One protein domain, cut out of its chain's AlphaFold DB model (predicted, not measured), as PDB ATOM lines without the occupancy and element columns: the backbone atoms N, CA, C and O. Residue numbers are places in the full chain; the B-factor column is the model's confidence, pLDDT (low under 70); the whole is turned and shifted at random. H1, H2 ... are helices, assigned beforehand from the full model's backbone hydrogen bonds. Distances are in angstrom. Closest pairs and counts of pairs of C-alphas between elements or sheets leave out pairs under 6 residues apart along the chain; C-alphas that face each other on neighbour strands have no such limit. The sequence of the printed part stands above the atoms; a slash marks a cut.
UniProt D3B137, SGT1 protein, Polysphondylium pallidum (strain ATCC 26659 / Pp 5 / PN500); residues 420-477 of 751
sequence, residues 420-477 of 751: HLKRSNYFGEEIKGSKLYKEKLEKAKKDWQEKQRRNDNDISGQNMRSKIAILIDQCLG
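What this domain is: This is residues 420 to 477 of the 751 residues of the protein "SGT1 protein" of Polysphondylium pallidum (strain ATCC 26659 / Pp 5 / PN500) (UniProt D3B137). What shape is this? After the short H1 and a looping link, the long H2 and then H3 form an open L, meeting near their ends. What is it made of? The 58 printed residues hold three named helices, H1, H2, H3, and no named strand: all helix, extended, radius of gyration of the C-alphas 17.1 A, spans 49 by 27 by 15 A.

Where its parts are: Where does it begin? H1, residues 420 to 423, starts at C-alpha (-4.729, -35.330, 1.554). What follows? H2, residues 435 to 458, is 35.6 A long; H3, residues 460 to 476, is 24.9 A long and ends at C-alpha (-18.141, -72.469, -0.379).

How they stand to each other: How do H2 and H3 stand? They are close but not clearly touching, about perpendicular at 83 degrees; their closest C-alphas, Asp 456 and Asn 463, are 7.0 A apart. And H1? It is apart from H2 and H3. Are the backbones helical? O i to N i+4 pairs within hydrogen-bond range number 18 of 20 in H2 and 12 of 13 in H3; H1 is too short for one.

The domain as a whole: How large is it? The farthest C-alphas, Glu 429 and Cys 475, are 49.9 A apart; residues 445 to 477 stand free. What of links and confidence? H1 to H2 is a long link, H2 to H3 tight, and the printed part has no cut; pLDDT is under 70 at residues 452 to 467.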
ATOM      1  N   HIS A 420      -4.935 -36.261   2.664       82.88
ATOM      2  CA  HIS A 420      -4.729 -35.330   1.554       82.88
ATOM      3  C   HIS A 420      -5.825 -34.251   1.499       82.88
ATOM      4  O   HIS A 420      -5.493 -33.077   1.412       82.88
ATOM      5  N   LEU A 421      -7.105 -34.606   1.663       84.31
ATOM      6  CA  LEU A 421      -8.229 -33.655   1.718       84.31
ATOM      7  C   LEU A 421      -8.153 -32.696   2.920       84.31
ATOM      8  O   LEU A 421      -8.564 -31.540   2.819       84.31
ATOM      9  N   LYS A 422      -7.613 -33.151   4.061       82.06
ATOM     10  CA  LYS A 422      -7.285 -32.271   5.200       82.06
ATOM     11  C   LYS A 422      -6.150 -31.304   4.841       82.06
ATOM     12  O   LYS A 422      -6.294 -30.111   5.075       82.06
ATOM     13  N   ARG A 423      -5.059 -31.799   4.237       81.56
ATOM     14  CA  ARG A 423      -3.919 -30.975   3.781       81.56
ATOM     15  C   ARG A 423      -4.320 -29.963   2.700       81.56
ATOM     16  O   ARG A 423      -3.822 -28.848   2.709       81.56
ATOM     17  N   SER A 424      -5.254 -30.312   1.815       81.06
ATOM     18  CA  SER A 424      -5.788 -29.428   0.769       81.06
ATOM     19  C   SER A 424      -6.916 -28.500   1.254       81.06
ATOM     20  O   SER A 424      -7.655 -27.966   0.431       81.06
ATOM     21  N   ASN A 425      -7.111 -28.375   2.573       80.81
ATOM     22  CA  ASN A 425      -8.140 -27.562   3.231       80.81
ATOM     23  C   ASN A 425      -9.583 -27.747   2.693       80.81
ATOM     24  O   ASN A 425     -10.405 -26.833   2.733       80.81
ATOM     25  N   TYR A 426      -9.931 -28.942   2.197       81.00
ATOM     26  CA  TYR A 426     -11.238 -29.218   1.571       81.00
ATOM     27  C   TYR A 426     -12.416 -29.023   2.544       81.00
ATOM     28  O   TYR A 426     -13.508 -28.560   2.187       81.00
ATOM     29  N   PHE A 427     -12.189 -29.365   3.812       80.25
ATOM     30  CA  PHE A 427     -13.193 -29.239   4.862       80.25
ATOM     31  C   PHE A 427     -13.356 -27.786   5.349       80.25
ATOM     32  O   PHE A 427     -14.485 -27.411   5.666       80.25
ATOM     33  N   GLY A 428     -12.321 -26.940   5.263       77.50
ATOM     34  CA  GLY A 428     -12.321 -25.579   5.811       77.50
ATOM     35  C   GLY A 428     -12.305 -25.575   7.344       77.50
ATOM     36  O   GLY A 428     -11.908 -26.559   7.964       77.50
ATOM     37  N   GLU A 429     -12.820 -24.508   7.956       74.62
ATOM     38  CA  GLU A 429     -12.979 -24.374   9.421       74.62
ATOM     39  C   GLU A 429     -14.118 -25.244  10.011       74.62
ATOM     40  O   GLU A 429     -14.474 -25.127  11.183       74.62
ATOM     41  N   GLU A 430     -14.714 -26.136   9.214       75.06
ATOM     42  CA  GLU A 430     -15.835 -26.979   9.632       75.06
ATOM     43  C   GLU A 430     -15.420 -28.018  10.684       75.06
ATOM     44  O   GLU A 430     -14.652 -28.949  10.420       75.06
ATOM     45  N   ILE A 431     -16.010 -27.910  11.875       72.88
ATOM     46  CA  ILE A 431     -15.766 -28.826  12.993       72.88
ATOM     47  C   ILE A 431     -16.172 -30.258  12.605       72.88
ATOM     48  O   ILE A 431     -17.256 -30.497  12.059       72.88
ATOM     49  N   LYS A 432     -15.319 -31.236  12.946       70.81
ATOM     50  CA  LYS A 432     -15.566 -32.674  12.744       70.81
ATOM     51  C   LYS A 432     -16.942 -33.065  13.304       70.81
ATOM     52  O   LYS A 432     -17.134 -33.112  14.513       70.81
ATOM     53  N   GLY A 433     -17.885 -33.381  12.416       71.06
ATOM     54  CA  GLY A 433     -19.252 -33.784  12.778       71.06
ATOM     55  C   GLY A 433     -20.353 -32.759  12.472       71.06
ATOM     56  O   GLY A 433     -21.526 -33.142  12.541       71.06
ATOM     57  N   SER A 434     -19.999 -31.530  12.066       84.81
ATOM     58  CA  SER A 434     -20.918 -30.539  11.472       84.81
ATOM     59  C   SER A 434     -21.747 -31.150  10.331       84.81
ATOM     60  O   SER A 434     -21.308 -32.086   9.653       84.81
ATOM     61  N   LYS A 435     -22.954 -30.622  10.087       79.31
ATOM     62  CA  LYS A 435     -23.817 -31.081   8.983       79.31
ATOM     63  C   LYS A 435     -23.118 -30.900   7.628       79.31
ATOM     64  O   LYS A 435     -23.119 -31.830   6.827       79.31
ATOM     65  N   LEU A 436     -22.449 -29.761   7.431       78.31
ATOM     66  CA  LEU A 436     -21.678 -29.462   6.221       78.31
ATOM     67  C   LEU A 436     -20.410 -30.323   6.126       78.31
ATOM     68  O   LEU A 436     -20.078 -30.804   5.045       78.31
ATOM     69  N   TYR A 437     -19.743 -30.605   7.251       82.62
ATOM     70  CA  TYR A 437     -18.624 -31.558   7.291       82.62
ATOM     71  C   TYR A 437     -19.059 -32.959   6.831       82.62
ATOM     72  O   TYR A 437     -18.370 -33.585   6.027       82.62
ATOM     73  N   LYS A 438     -20.213 -33.454   7.306       81.56
ATOM     74  CA  LYS A 438     -20.772 -34.757   6.901       81.56
ATOM     75  C   LYS A 438     -21.139 -34.785   5.417       81.56
ATOM     76  O   LYS A 438     -20.790 -35.741   4.734       81.56
ATOM     77  N   GLU A 439     -21.763 -33.729   4.904       86.06
ATOM     78  CA  GLU A 439     -22.127 -33.609   3.487       86.06
ATOM     79  C   GLU A 439     -20.891 -33.567   2.567       86.06
ATOM     80  O   GLU A 439     -20.813 -34.320   1.593       86.06
ATOM     81  N   LYS A 440     -19.865 -32.779   2.923       84.12
ATOM     82  CA  LYS A 440     -18.558 -32.780   2.240       84.12
ATOM     83  C   LYS A 440     -17.880 -34.153   2.292       84.12
ATOM     84  O   LYS A 440     -17.317 -34.590   1.292       84.12
ATOM     85  N   LEU A 441     -17.940 -34.847   3.432       86.00
ATOM     86  CA  LEU A 441     -17.363 -36.184   3.601       86.00
ATOM     87  C   LEU A 441     -18.066 -37.226   2.716       86.00
ATOM     88  O   LEU A 441     -17.393 -38.050   2.099       86.00
ATOM     89  N   GLU A 442     -19.397 -37.184   2.615       84.06
ATOM     90  CA  GLU A 442     -20.151 -38.057   1.708       84.06
ATOM     91  C   GLU A 442     -19.871 -37.753   0.236       84.06
ATOM     92  O   GLU A 442     -19.748 -38.688  -0.558       84.06
ATOM     93  N   LYS A 443     -19.726 -36.475  -0.133       85.75
ATOM     94  CA  LYS A 443     -19.337 -36.083  -1.492       85.75
ATOM     95  C   LYS A 443     -17.946 -36.614  -1.844       85.75
ATOM     96  O   LYS A 443     -17.820 -37.362  -2.806       85.75
ATOM     97  N   ALA A 444     -16.945 -36.354  -1.002       84.31
ATOM     98  CA  ALA A 444     -15.594 -36.889  -1.176       84.31
ATOM     99  C   ALA A 444     -15.567 -38.428  -1.250       84.31
ATOM    100  O   ALA A 444     -14.804 -38.999  -2.026       84.31
ATOM    101  N   LYS A 445     -16.427 -39.119  -0.487       82.94
ATOM    102  CA  LYS A 445     -16.559 -40.582  -0.549       82.94
ATOM    103  C   LYS A 445     -17.130 -41.061  -1.889       82.94
ATOM    104  O   LYS A 445     -16.628 -42.046  -2.424       82.94
ATOM    105  N   LYS A 446     -18.134 -40.371  -2.445       82.38
ATOM    106  CA  LYS A 446     -18.691 -40.663  -3.780       82.38
ATOM    107  C   LYS A 446     -17.671 -40.387  -4.887       82.38
ATOM    108  O   LYS A 446     -17.446 -41.260  -5.716       82.38
ATOM    109  N   ASP A 447     -16.999 -39.237  -4.839       81.38
ATOM    110  CA  ASP A 447     -15.962 -38.852  -5.806       81.38
ATOM    111  C   ASP A 447     -14.794 -39.864  -5.795       81.38
ATOM    112  O   ASP A 447     -14.299 -40.280  -6.845       81.38
ATOM    113  N   TRP A 448     -14.394 -40.336  -4.607       78.81
ATOM    114  CA  TRP A 448     -13.396 -41.397  -4.445       78.81
ATOM    115  C   TRP A 448     -13.879 -42.741  -5.013       78.81
ATOM    116  O   TRP A 448     -13.144 -43.373  -5.767       78.81
ATOM    117  N   GLN A 449     -15.118 -43.159  -4.727       74.25
ATOM    118  CA  GLN A 449     -15.713 -44.383  -5.286       74.25
ATOM    119  C   GLN A 449     -15.824 -44.343  -6.818       74.25
ATOM    120  O   GLN A 449     -15.582 -45.355  -7.478       74.25
ATOM    121  N   GLU A 450     -16.149 -43.188  -7.404       72.50
ATOM    122  CA  GLU A 450     -16.179 -43.029  -8.859       72.50
ATOM    123  C   GLU A 450     -14.767 -43.066  -9.460       72.50
ATOM    124  O   GLU A 450     -14.553 -43.695 -10.497       72.50
ATOM    125  N   LYS A 451     -13.778 -42.461  -8.788       72.19
ATOM    126  CA  LYS A 451     -12.371 -42.523  -9.205       72.19
ATOM    127  C   LYS A 451     -11.815 -43.950  -9.159       72.19
ATOM    128  O   LYS A 451     -11.118 -44.333 -10.096       72.19
ATOM    129  N   GLN A 452     -12.169 -44.746  -8.143       64.50
ATOM    130  CA  GLN A 452     -11.845 -46.179  -8.116       64.50
ATOM    131  C   GLN A 452     -12.496 -46.903  -9.301       64.50
ATOM    132  O   GLN A 452     -11.777 -47.477 -10.108       64.50
ATOM    133  N   ARG A 453     -13.810 -46.734  -9.529       58.00
ATOM    134  CA  ARG A 453     -14.509 -47.330 -10.689       58.00
ATOM    135  C   ARG A 453     -13.922 -46.968 -12.058       58.00
ATOM    136  O   ARG A 453     -14.137 -47.712 -13.013       58.00
ATOM    137  N   ARG A 454     -13.253 -45.817 -12.192       55.78
ATOM    138  CA  ARG A 454     -12.544 -45.433 -13.424       55.78
ATOM    139  C   ARG A 454     -11.185 -46.136 -13.524       55.78
ATOM    140  O   ARG A 454     -10.921 -46.733 -14.561       55.78
ATOM    141  N   ASN A 455     -10.390 -46.154 -12.451       52.09
ATOM    142  CA  ASN A 455      -9.125 -46.902 -12.398       52.09
ATOM    143  C   ASN A 455      -9.319 -48.428 -12.536       52.09
ATOM    144  O   ASN A 455      -8.476 -49.098 -13.130       52.09
ATOM    145  N   ASP A 456     -10.433 -48.975 -12.043       44.22
ATOM    146  CA  ASP A 456     -10.783 -50.399 -12.149       44.22
ATOM    147  C   ASP A 456     -10.914 -50.876 -13.606       44.22
ATOM    148  O   ASP A 456     -10.761 -52.069 -13.864       44.22
ATOM    149  N   ASN A 457     -11.172 -49.978 -14.564       45.16
ATOM    150  CA  ASN A 457     -11.202 -50.329 -15.987       45.16
ATOM    151  C   ASN A 457      -9.797 -50.433 -16.612       45.16
ATOM    152  O   ASN A 457      -9.640 -51.163 -17.588       45.16
ATOM    153  N   ASP A 458      -8.793 -49.749 -16.051       40.09
ATOM    154  CA  ASP A 458      -7.415 -49.728 -16.569       40.09
ATOM    155  C   ASP A 458      -6.473 -50.696 -15.818       40.09
ATOM    156  O   ASP A 458      -5.460 -51.132 -16.367       40.09
ATOM    157  N   ILE A 459      -6.796 -51.089 -14.575       42.09
ATOM    158  CA  ILE A 459      -5.936 -51.939 -13.730       42.09
ATOM    159  C   ILE A 459      -6.515 -53.359 -13.588       42.09
ATOM    160  O   ILE A 459      -7.227 -53.708 -12.640       42.09
ATOM    161  N   SER A 460      -6.128 -54.234 -14.521       51.28
ATOM    162  CA  SER A 460      -6.495 -55.666 -14.534       51.28
ATOM    163  C   SER A 460      -6.085 -56.428 -13.253       51.28
ATOM    164  O   SER A 460      -6.810 -57.304 -12.773       51.28
ATOM    165  N   GLY A 461      -4.940 -56.072 -12.653       42.91
ATOM    166  CA  GLY A 461      -4.298 -56.860 -11.590       42.91
ATOM    167  C   GLY A 461      -5.027 -56.896 -10.238       42.91
ATOM    168  O   GLY A 461      -5.135 -57.965  -9.639       42.91
ATOM    169  N   GLN A 462      -5.552 -55.763  -9.750       45.94
ATOM    170  CA  GLN A 462      -6.266 -55.724  -8.459       45.94
ATOM    171  C   GLN A 462      -7.641 -56.399  -8.558       45.94
ATOM    172  O   GLN A 462      -8.028 -57.163  -7.673       45.94
ATOM    173  N   ASN A 463      -8.322 -56.222  -9.694       52.00
ATOM    174  CA  ASN A 463      -9.576 -56.901 -10.005       52.00
ATOM    175  C   ASN A 463      -9.478 -58.432  -9.908       52.00
ATOM    176  O   ASN A 463     -10.438 -59.078  -9.494       52.00
ATOM    177  N   MET A 464      -8.351 -59.036 -10.299       53.03
ATOM    178  CA  MET A 464      -8.211 -60.496 -10.327       53.03
ATOM    179  C   MET A 464      -8.159 -61.120  -8.925       53.03
ATOM    180  O   MET A 464      -8.827 -62.125  -8.690       53.03
ATOM    181  N   ARG A 465      -7.466 -60.492  -7.964       57.41
ATOM    182  CA  ARG A 465      -7.400 -60.973  -6.569       57.41
ATOM    183  C   ARG A 465      -8.770 -60.909  -5.883       57.41
ATOM    184  O   ARG A 465      -9.216 -61.894  -5.298       57.41
ATOM    185  N   SER A 466      -9.494 -59.801  -6.058       61.41
ATOM    186  CA  SER A 466     -10.871 -59.657  -5.563       61.41
ATOM    187  C   SER A 466     -11.831 -60.676  -6.194       61.41
ATOM    188  O   SER A 466     -12.672 -61.233  -5.491       61.41
ATOM    189  N   LYS A 467     -11.682 -60.983  -7.494       66.56
ATOM    190  CA  LYS A 467     -12.461 -62.032  -8.181       66.56
ATOM    191  C   LYS A 467     -12.199 -63.427  -7.605       66.56
ATOM    192  O   LYS A 467     -13.163 -64.149  -7.378       66.56
ATOM    193  N   ILE A 468     -10.944 -63.792  -7.323       74.75
ATOM    194  CA  ILE A 468     -10.603 -65.090  -6.707       74.75
ATOM    195  C   ILE A 468     -11.291 -65.226  -5.343       74.75
ATOM    196  O   ILE A 468     -11.940 -66.232  -5.072       74.75
ATOM    197  N   ALA A 469     -11.247 -64.187  -4.508       73.12
ATOM    198  CA  ALA A 469     -11.877 -64.227  -3.192       73.12
ATOM    199  C   ALA A 469     -13.420 -64.199  -3.216       73.12
ATOM    200  O   ALA A 469     -14.043 -64.604  -2.234       73.12
ATOM    201  N   ILE A 470     -14.041 -63.731  -4.308       77.12
ATOM    202  CA  ILE A 470     -15.484 -63.876  -4.571       77.12
ATOM    203  C   ILE A 470     -15.800 -65.303  -5.040       77.12
ATOM    204  O   ILE A 470     -16.764 -65.893  -4.566       77.12
ATOM    205  N   LEU A 471     -14.971 -65.879  -5.915       79.75
ATOM    206  CA  LEU A 471     -15.104 -67.260  -6.390       79.75
ATOM    207  C   LEU A 471     -14.983 -68.272  -5.238       79.75
ATOM    208  O   LEU A 471     -15.740 -69.237  -5.196       79.75
ATOM    209  N   ILE A 472     -14.103 -68.012  -4.266       81.75
ATOM    210  CA  ILE A 472     -13.996 -68.785  -3.017       81.75
ATOM    211  C   ILE A 472     -15.309 -68.734  -2.221       81.75
ATOM    212  O   ILE A 472     -15.817 -69.775  -1.810       81.75
ATOM    213  N   ASP A 473     -15.887 -67.544  -2.021       82.94
ATOM    214  CA  ASP A 473     -17.161 -67.397  -1.299       82.94
ATOM    215  C   ASP A 473     -18.338 -68.039  -2.042       82.94
ATOM    216  O   ASP A 473     -19.213 -68.614  -1.403       82.94
ATOM    217  N   GLN A 474     -18.359 -67.970  -3.375       82.12
ATOM    218  CA  GLN A 474     -19.376 -68.628  -4.197       82.12
ATOM    219  C   GLN A 474     -19.269 -70.154  -4.088       82.12
ATOM    220  O   GLN A 474     -20.254 -70.810  -3.774       82.12
ATOM    221  N   CYS A 475     -18.067 -70.708  -4.262       80.00
ATOM    222  CA  CYS A 475     -17.817 -72.151  -4.222       80.00
ATOM    223  C   CYS A 475     -18.090 -72.777  -2.841       80.00
ATOM    224  O   CYS A 475     -18.507 -73.931  -2.761       80.00
ATOM    225  N   LEU A 476     -17.882 -72.023  -1.755       80.75
ATOM    226  CA  LEU A 476     -18.141 -72.469  -0.379       80.75
ATOM    227  C   LEU A 476     -19.533 -72.070   0.150       80.75
ATOM    228  O   LEU A 476     -19.929 -72.531   1.218       80.75
ATOM    229  N   GLY A 477     -20.262 -71.208  -0.563       74.25
ATOM    230  CA  GLY A 477     -21.587 -70.709  -0.181       74.25
ATOM    231  C   GLY A 477     -22.763 -71.524  -0.731       74.25
ATOM    232  O   GLY A 477     -23.911 -71.208  -0.416       74.25
TER     233      GLY A 477